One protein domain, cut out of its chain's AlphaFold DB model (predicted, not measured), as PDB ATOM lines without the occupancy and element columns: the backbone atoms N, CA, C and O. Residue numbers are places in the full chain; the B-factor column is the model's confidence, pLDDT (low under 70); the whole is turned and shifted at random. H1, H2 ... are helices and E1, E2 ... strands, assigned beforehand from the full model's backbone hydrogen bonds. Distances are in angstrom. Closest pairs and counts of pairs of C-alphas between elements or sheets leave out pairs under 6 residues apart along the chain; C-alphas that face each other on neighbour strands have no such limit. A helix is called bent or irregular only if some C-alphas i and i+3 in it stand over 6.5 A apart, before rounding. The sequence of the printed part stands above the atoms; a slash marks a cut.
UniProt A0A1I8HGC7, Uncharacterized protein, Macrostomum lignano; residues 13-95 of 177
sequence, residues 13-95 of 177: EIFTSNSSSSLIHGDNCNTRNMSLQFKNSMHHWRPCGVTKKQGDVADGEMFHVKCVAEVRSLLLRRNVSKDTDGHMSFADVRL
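AT A GLANCE: This is residues 13 to 95 of the 177 residues of an uncharacterized protein of Macrostomum lignano (UniProt A0A1I8HGC7). A twisted antiparallel sheet, E2 E1 E3 E4, has helix H1 over one face, as two layers; residues 53 to 62 stick out away from H1. The printed part has 83 residues, under half in named elements, mixed helices and strands, E1 H1 E2 E3 E4 along the chain. It is compact, radius of gyration of the C-alphas 13.3 A, spanning 34 by 31 by 20 A.

HOW THE PARTS SIT: E1, residues 13 to 17, neighbours E2, residues 46 to 50, and E3, residues 73 to 79; N 48 to O 14 and N 15 to O 75 are 2.8 A, within hydrogen-bond range. E3 and E4, residues 88 to 94, form a hairpin; N 76 to O 91 is 2.9 A. H1, residues 31 to 44, is on the sheet; the closest C-alphas of H1 and E4, Thr 31 and Ser 89, are 5.5 A apart. H1 is irregular, C-alphas 40 and 43 8.0 A apart, with 8 of 10 O i to N i+4 pairs within range.

IN THESE COORDINATES: E1 begins at C-alpha 13 (93.610, 128.475, 122.392); E4 ends at C-alpha 94 (108.776, 134.030, 122.267).

THE WHOLE: The printed part has no cut. E2 to E3 is a long link of 22 residues; 34 printed residues have pLDDT under 70, among them residues 53 to 70 of this link.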
ATOM      1  N   GLU A  13      93.598 127.599 121.239       85.81
ATOM      2  CA  GLU A  13      93.610 128.475 122.392       85.81
ATOM      3  C   GLU A  13      94.912 129.275 122.417       85.81
ATOM      4  O   GLU A  13      96.002 128.744 122.197       85.81
ATOM      5  N   ILE A  14      94.788 130.567 122.688       84.56
ATOM      6  CA  ILE A  14      95.892 131.517 122.679       84.56
ATOM      7  C   ILE A  14      96.124 131.978 124.106       84.56
ATOM      8  O   ILE A  14      95.215 132.504 124.753       84.56
ATOM      9  N   PHE A  15      97.349 131.810 124.581       87.25
ATOM     10  CA  PHE A  15      97.785 132.236 125.898       87.25
ATOM     11  C   PHE A  15      98.919 133.243 125.773       87.25
ATOM     12  O   PHE A  15      99.748 133.159 124.869       87.25
ATOM     13  N   THR A  16      98.979 134.178 126.712       86.50
ATOM     14  CA  THR A  16     100.114 135.086 126.854       86.50
ATOM     15  C   THR A  16     100.715 135.018 128.234       86.50
ATOM     16  O   THR A  16     100.047 134.670 129.207       86.50
ATOM     17  N   SER A  17     101.992 135.358 128.317       84.94
ATOM     18  CA  SER A  17     102.674 135.571 129.581       84.94
ATOM     19  C   SER A  17     103.529 136.825 129.503       84.94
ATOM     20  O   SER A  17     104.119 137.123 128.463       84.94
ATOM     21  N   ASN A  18     103.615 137.544 130.615       82.94
ATOM     22  CA  ASN A  18     104.606 138.594 130.834       82.94
ATOM     23  C   ASN A  18     105.851 138.063 131.569       82.94
ATOM     24  O   ASN A  18     106.703 138.860 131.959       82.94
ATOM     25  N   SER A  19     105.963 136.744 131.779       81.81
ATOM     26  CA  SER A  19     107.133 136.157 132.427       81.81
ATOM     27  C   SER A  19     108.403 136.455 131.632       81.81
ATOM     28  O   SER A  19     108.430 136.347 130.405       81.81
ATOM     29  N   SER A  20     109.464 136.830 132.345       73.12
ATOM     30  CA  SER A  20     110.813 136.973 131.790       73.12
ATOM     31  C   SER A  20     111.535 135.632 131.662       73.12
ATOM     32  O   SER A  20     112.504 135.528 130.912       73.12
ATOM     33  N   SER A  21     111.083 134.610 132.395       74.81
ATOM     34  CA  SER A  21     111.624 133.264 132.291       74.81
ATOM     35  C   SER A  21     111.048 132.544 131.081       74.81
ATOM     36  O   SER A  21     109.888 132.704 130.704       74.81
ATOM     37  N   SER A  22     111.880 131.694 130.495       73.94
ATOM     38  CA  SER A  22     111.407 130.664 129.588       73.94
ATOM     39  C   SER A  22     110.444 129.737 130.334       73.94
ATOM     40  O   SER A  22     110.813 129.185 131.365       73.94
ATOM     41  N   LEU A  23     109.224 129.574 129.819       82.00
ATOM     42  CA  LEU A  23     108.196 128.713 130.420       82.00
ATOM     43  C   LEU A  23     108.073 127.355 129.718       82.00
ATOM     44  O   LEU A  23     107.614 126.390 130.326       82.00
ATOM     45  N   ILE A  24     108.491 127.284 128.450       81.88
ATOM     46  CA  ILE A  24     108.588 126.052 127.667       81.88
ATOM     47  C   ILE A  24     109.989 125.979 127.046       81.88
ATOM     48  O   ILE A  24     110.475 126.940 126.443       81.88
ATOM     49  N   HIS A  25     110.655 124.844 127.244       76.06
ATOM     50  CA  HIS A  25     112.039 124.584 126.858       76.06
ATOM     51  C   HIS A  25     112.169 123.317 126.002       76.06
ATOM     52  O   HIS A  25     111.429 122.348 126.198       76.06
ATOM     53  N   GLY A  26     113.214 123.296 125.167       68.38
ATOM     54  CA  GLY A  26     113.638 122.140 124.372       68.38
ATOM     55  C   GLY A  26     113.056 122.120 122.960       68.38
ATOM     56  O   GLY A  26     112.414 123.076 122.528       68.38
ATOM     57  N   ASP A  27     113.293 121.020 122.243       62.09
ATOM     58  CA  ASP A  27     112.763 120.835 120.895       62.09
ATOM     59  C   ASP A  27     111.246 120.626 120.954       62.09
ATOM     60  O   ASP A  27     110.742 119.680 121.571       62.09
ATOM     61  N   ASN A  28     110.509 121.515 120.282       64.44
ATOM     62  CA  ASN A  28     109.042 121.595 120.251       64.44
ATOM     63  C   ASN A  28     108.360 120.404 119.533       64.44
ATOM     64  O   ASN A  28     107.219 120.500 119.085       64.44
ATOM     65  N   CYS A  29     109.057 119.275 119.398       62.72
ATOM     66  CA  CYS A  29     108.593 118.062 118.732       62.72
ATOM     67  C   CYS A  29     107.969 117.040 119.705       62.72
ATOM     68  O   CYS A  29     107.351 116.080 119.252       62.72
ATOM     69  N   ASN A  30     108.096 117.223 121.030       73.00
ATOM     70  CA  ASN A  30     107.542 116.308 122.043       73.00
ATOM     71  C   ASN A  30     106.341 116.918 122.792       73.00
ATOM     72  O   ASN A  30     106.486 117.618 123.801       73.00
ATOM     73  N   THR A  31     105.135 116.578 122.335       72.94
ATOM     74  CA  THR A  31     103.852 117.070 122.873       72.94
ATOM     75  C   THR A  31     103.605 116.688 124.337       72.94
ATOM     76  O   THR A  31     102.995 117.465 125.079       72.94
ATOM     77  N   ARG A  32     104.107 115.535 124.805       78.81
ATOM     78  CA  ARG A  32     103.960 115.087 126.202       78.81
ATOM     79  C   ARG A  32     104.774 115.954 127.158       78.81
ATOM     80  O   ARG A  32     104.249 116.391 128.183       78.81
ATOM     81  N   ASN A  33     106.032 116.233 126.815       81.38
ATOM     82  CA  ASN A  33     106.898 117.089 127.625       81.38
ATOM     83  C   ASN A  33     106.357 118.527 127.684       81.38
ATOM     84  O   ASN A  33     106.212 119.094 128.765       81.38
ATOM     85  N   MET A  34     105.959 119.087 126.536       81.12
ATOM     86  CA  MET A  34     105.360 120.426 126.486       81.12
ATOM     87  C   MET A  34     104.056 120.508 127.291       81.12
ATOM     88  O   MET A  34     103.850 121.472 128.025       81.12
ATOM     89  N   SER A  35     103.211 119.470 127.237       83.62
ATOM     90  CA  SER A  35     101.996 119.384 128.062       83.62
ATOM     91  C   SER A  35     102.307 119.428 129.558       83.62
ATOM     92  O   SER A  35     101.580 120.072 130.314       83.62
ATOM     93  N   LEU A  36     103.375 118.754 129.999       85.56
ATOM     94  CA  LEU A  36     103.802 118.762 131.399       85.56
ATOM     95  C   LEU A  36     104.342 120.141 131.810       85.56
ATOM     96  O   LEU A  36     103.932 120.678 132.837       85.56
ATOM     97  N   GLN A  37     105.205 120.745 130.988       88.12
ATOM     98  CA  GLN A  37     105.763 122.079 131.237       88.12
ATOM     99  C   GLN A  37     104.677 123.158 131.287       88.12
ATOM    100  O   GLN A  37     104.685 124.000 132.184       88.12
ATOM    101  N   PHE A  38     103.685 123.094 130.392       87.56
ATOM    102  CA  PHE A  38     102.516 123.971 130.438       87.56
ATOM    103  C   PHE A  38     101.733 123.810 131.747       87.56
ATOM    104  O   PHE A  38     101.407 124.806 132.388       87.56
ATOM    105  N   LYS A  39     101.458 122.570 132.183       87.75
ATOM    106  CA  LYS A  39     100.763 122.316 133.459       87.75
ATOM    107  C   LYS A  39     101.536 122.902 134.643       87.75
ATOM    108  O   LYS A  39     100.939 123.567 135.484       87.75
ATOM    109  N   ASN A  40     102.855 122.723 134.669       90.25
ATOM    110  CA  ASN A  40     103.714 123.240 135.737       90.25
ATOM    111  C   ASN A  40     103.803 124.778 135.736       90.25
ATOM    112  O   ASN A  40     103.900 125.396 136.794       90.25
ATOM    113  N   SER A  41     103.725 125.407 134.562       90.44
ATOM    114  CA  SER A  41     103.802 126.865 134.384       90.44
ATOM    115  C   SER A  41     102.440 127.556 134.250       90.44
ATOM    116  O   SER A  41     102.392 128.752 133.972       90.44
ATOM    117  N   MET A  42     101.322 126.850 134.465       88.75
ATOM    118  CA  MET A  42      99.965 127.332 134.156       88.75
ATOM    119  C   MET A  42      99.641 128.701 134.773       88.75
ATOM    120  O   MET A  42      98.971 129.522 134.153       88.75
ATOM    121  N   HIS A  43     100.152 128.972 135.972       89.75
ATOM    122  CA  HIS A  43      99.944 130.222 136.703       89.75
ATOM    123  C   HIS A  43     100.590 131.454 136.040       89.75
ATOM    124  O   HIS A  43     100.170 132.579 136.310       89.75
ATOM    125  N   HIS A  44     101.570 131.259 135.153       89.38
ATOM    126  CA  HIS A  44     102.183 132.327 134.363       89.38
ATOM    127  C   HIS A  44     101.408 132.659 133.083       89.38
ATOM    128  O   HIS A  44     101.675 133.693 132.466       89.38
ATOM    129  N   TRP A  45     100.473 131.805 132.669       88.25
ATOM    130  CA  TRP A  45      99.744 131.947 131.415       88.25
ATOM    131  C   TRP A  45      98.376 132.595 131.631       88.25
ATOM    132  O   TRP A  45      97.613 132.234 132.528       88.25
ATOM    133  N   ARG A  46      98.036 133.548 130.763       88.38
ATOM    134  CA  ARG A  46      96.728 134.202 130.703       88.38
ATOM    135  C   ARG A  46      96.045 133.867 129.380       88.38
ATOM    136  O   ARG A  46      96.634 134.125 128.330       88.38
ATOM    137  N   PRO A  47      94.829 133.297 129.395       87.44
ATOM    138  CA  PRO A  47      94.094 133.040 128.165       87.44
ATOM    139  C   PRO A  47      93.688 134.369 127.517       87.44
ATOM    140  O   PRO A  47      93.121 135.235 128.179       87.44
ATOM    141  N   CYS A  48      93.966 134.520 126.224       84.12
ATOM    142  CA  CYS A  48      93.606 135.699 125.435       84.12
ATOM    143  C   CYS A  48      92.496 135.447 124.413       84.12
ATOM    144  O   CYS A  48      91.926 136.394 123.872       84.12
ATOM    145  N   GLY A  49      92.205 134.190 124.089       82.31
ATOM    146  CA  GLY A  49      91.157 133.873 123.132       82.31
ATOM    147  C   GLY A  49      91.295 132.494 122.520       82.31
ATOM    148  O   GLY A  49      92.210 131.735 122.831       82.31
ATOM    149  N   VAL A  50      90.353 132.192 121.632       81.31
ATOM    150  CA  VAL A  50      90.312 130.952 120.862       81.31
ATOM    151  C   VAL A  50      90.016 131.304 119.413       81.31
ATOM    152  O   VAL A  50      89.148 132.130 119.120       81.31
ATOM    153  N   THR A  51      90.750 130.688 118.500       78.81
ATOM    154  CA  THR A  51      90.532 130.794 117.055       78.81
ATOM    155  C   THR A  51      89.231 130.086 116.658       78.81
ATOM    156  O   THR A  51      88.973 128.948 117.042       78.81
ATOM    157  N   LYS A  52      88.371 130.771 115.893       74.00
ATOM    158  CA  LYS A  52      87.023 130.274 115.537       74.00
ATOM    159  C   LYS A  52      86.802 130.036 114.041       74.00
ATOM    160  O   LYS A  52      85.742 129.554 113.657       74.00
ATOM    161  N   LYS A  53      87.757 130.410 113.186       68.31
ATOM    162  CA  LYS A  53      87.589 130.366 111.727       68.31
ATOM    163  C   LYS A  53      88.175 129.083 111.135       68.31
ATOM    164  O   LYS A  53      89.264 128.672 111.514       68.31
ATOM    165  N   GLN A  54      87.459 128.525 110.165       67.00
ATOM    166  CA  GLN A  54      87.818 127.347 109.372       67.00
ATOM    167  C   GLN A  54      88.027 127.781 107.906       67.00
ATOM    168  O   GLN A  54      87.410 128.759 107.483       67.00
ATOM    169  N   GLY A  55      88.907 127.108 107.158       64.75
ATOM    170  CA  GLY A  55      89.264 127.437 105.763       64.75
ATOM    171  C   GLY A  55      90.770 127.631 105.569       64.75
ATOM    172  O   GLY A  55      91.509 127.551 106.544       64.75
ATOM    173  N   ASP A  56      91.230 127.879 104.345       60.47
ATOM    174  CA  ASP A  56      92.664 128.010 104.046       60.47
ATOM    175  C   ASP A  56      93.285 129.277 104.663       60.47
ATOM    176  O   ASP A  56      92.628 130.316 104.814       60.47
ATOM    177  N   VAL A  57      94.561 129.180 105.050       58.97
ATOM    178  CA  VAL A  57      95.368 130.327 105.493       58.97
ATOM    179  C   VAL A  57      95.954 131.013 104.263       58.97
ATOM    180  O   VAL A  57      96.662 130.383 103.480       58.97
ATOM    181  N   ALA A  58      95.672 132.305 104.101       60.59
ATOM    182  CA  ALA A  58      96.337 133.121 103.092       60.59
ATOM    183  C   ALA A  58      97.698 133.596 103.618       60.59
ATOM    184  O   ALA A  58      97.830 133.920 104.802       60.59
ATOM    185  N   ASP A  59      98.694 133.672 102.737       53.47
ATOM    186  CA  ASP A  59      99.967 134.300 103.084       53.47
ATOM    187  C   ASP A  59      99.743 135.762 103.518       53.47
ATOM    188  O   ASP A  59      98.919 136.477 102.944       53.47
ATOM    189  N   GLY A  60     100.432 136.186 104.578       52.88
ATOM    190  CA  GLY A  60     100.270 137.514 105.180       52.88
ATOM    191  C   GLY A  60      98.985 137.745 105.995       52.88
ATOM    192  O   GLY A  60      98.727 138.881 106.400       52.88
ATOM    193  N   GLU A  61      98.170 136.720 106.270       58.81
ATOM    194  CA  GLU A  61      96.968 136.883 107.098       58.81
ATOM    195  C   GLU A  61      97.298 137.342 108.537       58.81
ATOM    196  O   GLU A  61      98.044 136.690 109.269       58.81
ATOM    197  N   MET A  62      96.679 138.444 108.985       57.78
ATOM    198  CA  MET A  62      96.868 138.987 110.338       57.78
ATOM    199  C   MET A  62      95.833 138.468 111.346       57.78
ATOM    200  O   MET A  62      94.632 138.729 111.227       57.78
ATOM    201  N   PHE A  63      96.312 137.840 112.422       59.81
ATOM    202  CA  PHE A  63      95.487 137.447 113.567       59.81
ATOM    203  C   PHE A  63      95.489 138.533 114.644       59.81
ATOM    204  O   PHE A  63      96.526 138.870 115.206       59.81
ATOM    205  N   HIS A  64      94.306 139.053 114.964       59.47
ATOM    206  CA  HIS A  64      94.141 140.038 116.028       59.47
ATOM    207  C   HIS A  64      93.730 139.343 117.322       59.47
ATOM    208  O   HIS A  64      92.667 138.724 117.392       59.47
ATOM    209  N   VAL A  65      94.555 139.480 118.357       60.81
ATOM    210  CA  VAL A  65      94.277 138.945 119.691       60.81
ATOM    211  C   VAL A  65      94.375 140.088 120.691       60.81
ATOM    212  O   VAL A  65      95.400 140.758 120.782       60.81
ATOM    213  N   LYS A  66      93.293 140.337 121.434       64.38
ATOM    214  CA  LYS A  66      93.278 141.347 122.497       64.38
ATOM    215  C   LYS A  66      93.849 140.730 123.770       64.38
ATOM    216  O   LYS A  66      93.130 140.065 124.507       64.38
ATOM    217  N   CYS A  67      95.141 140.929 123.994       65.06
ATOM    218  CA  CYS A  67      95.830 140.503 125.210       65.06
ATOM    219  C   CYS A  67      96.079 141.682 126.163       65.06
ATOM    220  O   CYS A  67      95.912 142.843 125.790       65.06
ATOM    221  N   VAL A  68      96.458 141.372 127.406       63.03
ATOM    222  CA  VAL A  68      96.905 142.354 128.411       63.03
ATOM    223  C   VAL A  68      98.085 143.197 127.909       63.03
ATOM    224  O   VAL A  68      98.797 142.795 126.994       63.03
ATOM    225  N   ALA A  69      98.282 144.371 128.518       61.88
ATOM    226  CA  ALA A  69      99.126 145.445 127.985       61.88
ATOM    227  C   ALA A  69     100.612 145.090 127.763       61.88
ATOM    228  O   ALA A  69     101.238 145.701 126.903       61.88
ATOM    229  N   GLU A  70     101.175 144.110 128.483       69.50
ATOM    230  CA  GLU A  70     102.553 143.644 128.266       69.50
ATOM    231  C   GLU A  70     102.584 142.129 128.020       69.50
ATOM    232  O   GLU A  70     102.192 141.334 128.879       69.50
ATOM    233  N   VAL A  71     103.066 141.728 126.841       75.12
ATOM    234  CA  VAL A  71     103.177 140.330 126.415       75.12
ATOM    235  C   VAL A  71     104.627 140.038 126.038       75.12
ATOM    236  O   VAL A  71     105.162 140.663 125.128       75.12
ATOM    237  N   ARG A  72     105.242 139.055 126.704       76.81
ATOM    238  CA  ARG A  72     106.615 138.583 126.434       76.81
ATOM    239  C   ARG A  72     106.664 137.177 125.841       76.81
ATOM    240  O   ARG A  72     107.628 136.804 125.185       76.81
ATOM    241  N   SER A  73     105.622 136.382 126.051       79.75
ATOM    242  CA  SER A  73     105.487 135.052 125.452       79.75
ATOM    243  C   SER A  73     104.078 134.863 124.912       79.75
ATOM    244  O   SER A  73     103.111 135.276 125.561       79.75
ATOM    245  N   LEU A  74     103.971 134.229 123.748       81.75
ATOM    246  CA  LEU A  74     102.724 133.824 123.113       81.75
ATOM    247  C   LEU A  74     102.732 132.305 122.958       81.75
ATOM    248  O   LEU A  74     103.595 131.752 122.288       81.75
ATOM    249  N   LEU A  75     101.735 131.638 123.524       84.81
ATOM    250  CA  LEU A  75     101.583 130.196 123.420       84.81
ATOM    251  C   LEU A  75     100.293 129.857 122.682       84.81
ATOM    252  O   LEU A  75      99.201 130.264 123.083       84.81
ATOM    253  N   LEU A  76     100.425 129.068 121.622       84.88
ATOM    254  CA  LEU A  76      99.312 128.479 120.893       84.88
ATOM    255  C   LEU A  76      99.140 127.039 121.360       84.88
ATOM    256  O   LEU A  76     100.077 126.246 121.296       84.88
ATOM    257  N   ARG A  77      97.943 126.700 121.830       84.31
ATOM    258  CA  ARG A  77      97.601 125.373 122.336       84.31
ATOM    259  C   ARG A  77      96.436 124.814 121.538       84.31
ATOM    260  O   ARG A  77      95.399 125.459 121.424       84.31
ATOM    261  N   ARG A  78      96.573 123.589 121.038       80.69
ATOM    262  CA  ARG A  78      95.470 122.840 120.432       80.69
ATOM    263  C   ARG A  78      95.207 121.576 121.227       80.69
ATOM    264  O   ARG A  78      96.125 120.799 121.498       80.69
ATOM    265  N   ASN A  79      93.938 121.355 121.557       72.38
ATOM    266  CA  ASN A  79      93.526 120.076 122.101       72.38
ATOM    267  C   ASN A  79      93.492 119.017 120.996       72.38
ATOM    268  O   ASN A  79      92.649 119.086 120.104       72.38
ATOM    269  N   VAL A  80      94.410 118.055 121.070       67.75
ATOM    270  CA  VAL A  80      94.466 116.890 120.173       67.75
ATOM    271  C   VAL A  80      94.130 115.596 120.915       67.75
ATOM    272  O   VAL A  80      94.314 114.511 120.377       67.75
ATOM    273  N   SER A  81      93.566 115.685 122.129       63.47
ATOM    274  CA  SER A  81      93.178 114.523 122.943       63.47
ATOM    275  C   SER A  81      92.114 113.646 122.281       63.47
ATOM    276  O   SER A  81      91.906 112.517 122.711       63.47
ATOM    277  N   LYS A  82      91.420 114.171 121.263       59.56
ATOM    278  CA  LYS A  82      90.479 113.420 120.422       59.56
ATOM    279  C   LYS A  82      91.165 112.612 119.312       59.56
ATOM    280  O   LYS A  82      90.524 111.719 118.775       59.56
ATOM    281  N   ASP A  83      92.435 112.898 119.017       57.56
ATOM    282  CA  ASP A  83      93.176 112.331 117.885       57.56
ATOM    283  C   ASP A  83      94.313 111.379 118.323       57.56
ATOM    284  O   ASP A  83      94.616 110.451 117.585       57.56
ATOM    285  N   THR A  84      94.929 111.544 119.510       54.50
ATOM    286  CA  THR A  84      95.877 110.578 120.140       54.50
ATOM    287  C   THR A  84      96.069 110.834 121.654       54.50
ATOM    288  O   THR A  84      96.001 111.980 122.096       54.50
ATOM    289  N   ASP A  85      96.307 109.765 122.440       54.28
ATOM    290  CA  ASP A  85      96.869 109.641 123.818       54.28
ATOM    291  C   ASP A  85      96.663 110.750 124.887       54.28
ATOM    292  O   ASP A  85      97.377 110.825 125.887       54.28
ATOM    293  N   GLY A  86      95.647 111.607 124.762       62.22
ATOM    294  CA  GLY A  86      95.308 112.592 125.797       62.22
ATOM    295  C   GLY A  86      96.322 113.735 125.952       62.22
ATOM    296  O   GLY A  86      96.385 114.375 127.007       62.22
ATOM    297  N   HIS A  87      97.130 114.000 124.925       65.31
ATOM    298  CA  HIS A  87      98.140 115.061 124.929       65.31
ATOM    299  C   HIS A  87      97.695 116.286 124.120       65.31
ATOM    300  O   HIS A  87      96.789 116.214 123.294       65.31
ATOM    301  N   MET A  88      98.306 117.442 124.395       70.38
ATOM    302  CA  MET A  88      98.021 118.702 123.702       70.38
ATOM    303  C   MET A  88      99.173 119.028 122.748       70.38
ATOM    304  O   MET A  88     100.336 118.760 123.054       70.38
ATOM    305  N   SER A  89      98.854 119.631 121.605       71.25
ATOM    306  CA  SER A  89      99.858 120.187 120.698       71.25
ATOM    307  C   SER A  89     100.092 121.655 121.045       71.25
ATOM    308  O   SER A  89      99.141 122.384 121.342       71.25
ATOM    309  N   PHE A  90     101.354 122.079 121.021       70.88
ATOM    310  CA  PHE A  90     101.755 123.433 121.374       70.88
ATOM    311  C   PHE A  90     102.683 124.019 120.318       70.88
ATOM    312  O   PHE A  90     103.551 123.324 119.794       70.88
ATOM    313  N   ALA A  91     102.544 125.319 120.083       71.38
ATOM    314  CA  ALA A  91     103.564 126.139 119.453       71.38
ATOM    315  C   ALA A  91     103.839 127.335 120.369       71.38
ATOM    316  O   ALA A  91     102.947 128.148 120.617       71.38
ATOM    317  N   ASP A  92     105.055 127.400 120.909       67.00
ATOM    318  CA  ASP A  92     105.523 128.529 121.712       67.00
ATOM    319  C   ASP A  92     106.248 129.528 120.809       67.00
ATOM    320  O   ASP A  92     107.175 129.170 120.079       67.00
ATOM    321  N   VAL A  93     105.812 130.782 120.860       66.06
ATOM    322  CA  VAL A  93     106.435 131.907 120.176       66.06
ATOM    323  C   VAL A  93     106.884 132.892 121.238       66.06
ATOM    324  O   VAL A  93     106.085 133.562 121.899       66.06
ATOM    325  N   ARG A  94     108.201 133.021 121.383       64.38
ATOM    326  CA  ARG A  94     108.776 134.030 122.267       64.38
ATOM    327  C   ARG A  94     108.722 135.379 121.590       64.38
ATOM    328  O   ARG A  94     109.243 135.553 120.491       64.38
ATOM    329  N   LEU A  95     108.112 136.333 122.276       63.03
ATOM    330  CA  LEU A  95     108.043 137.701 121.809       63.03
ATOM    331  C   LEU A  95     109.218 138.445 122.427       63.03
ATOM    332  O   LEU A  95     109.270 138.692 123.631       63.03
TER     333      LEU A  95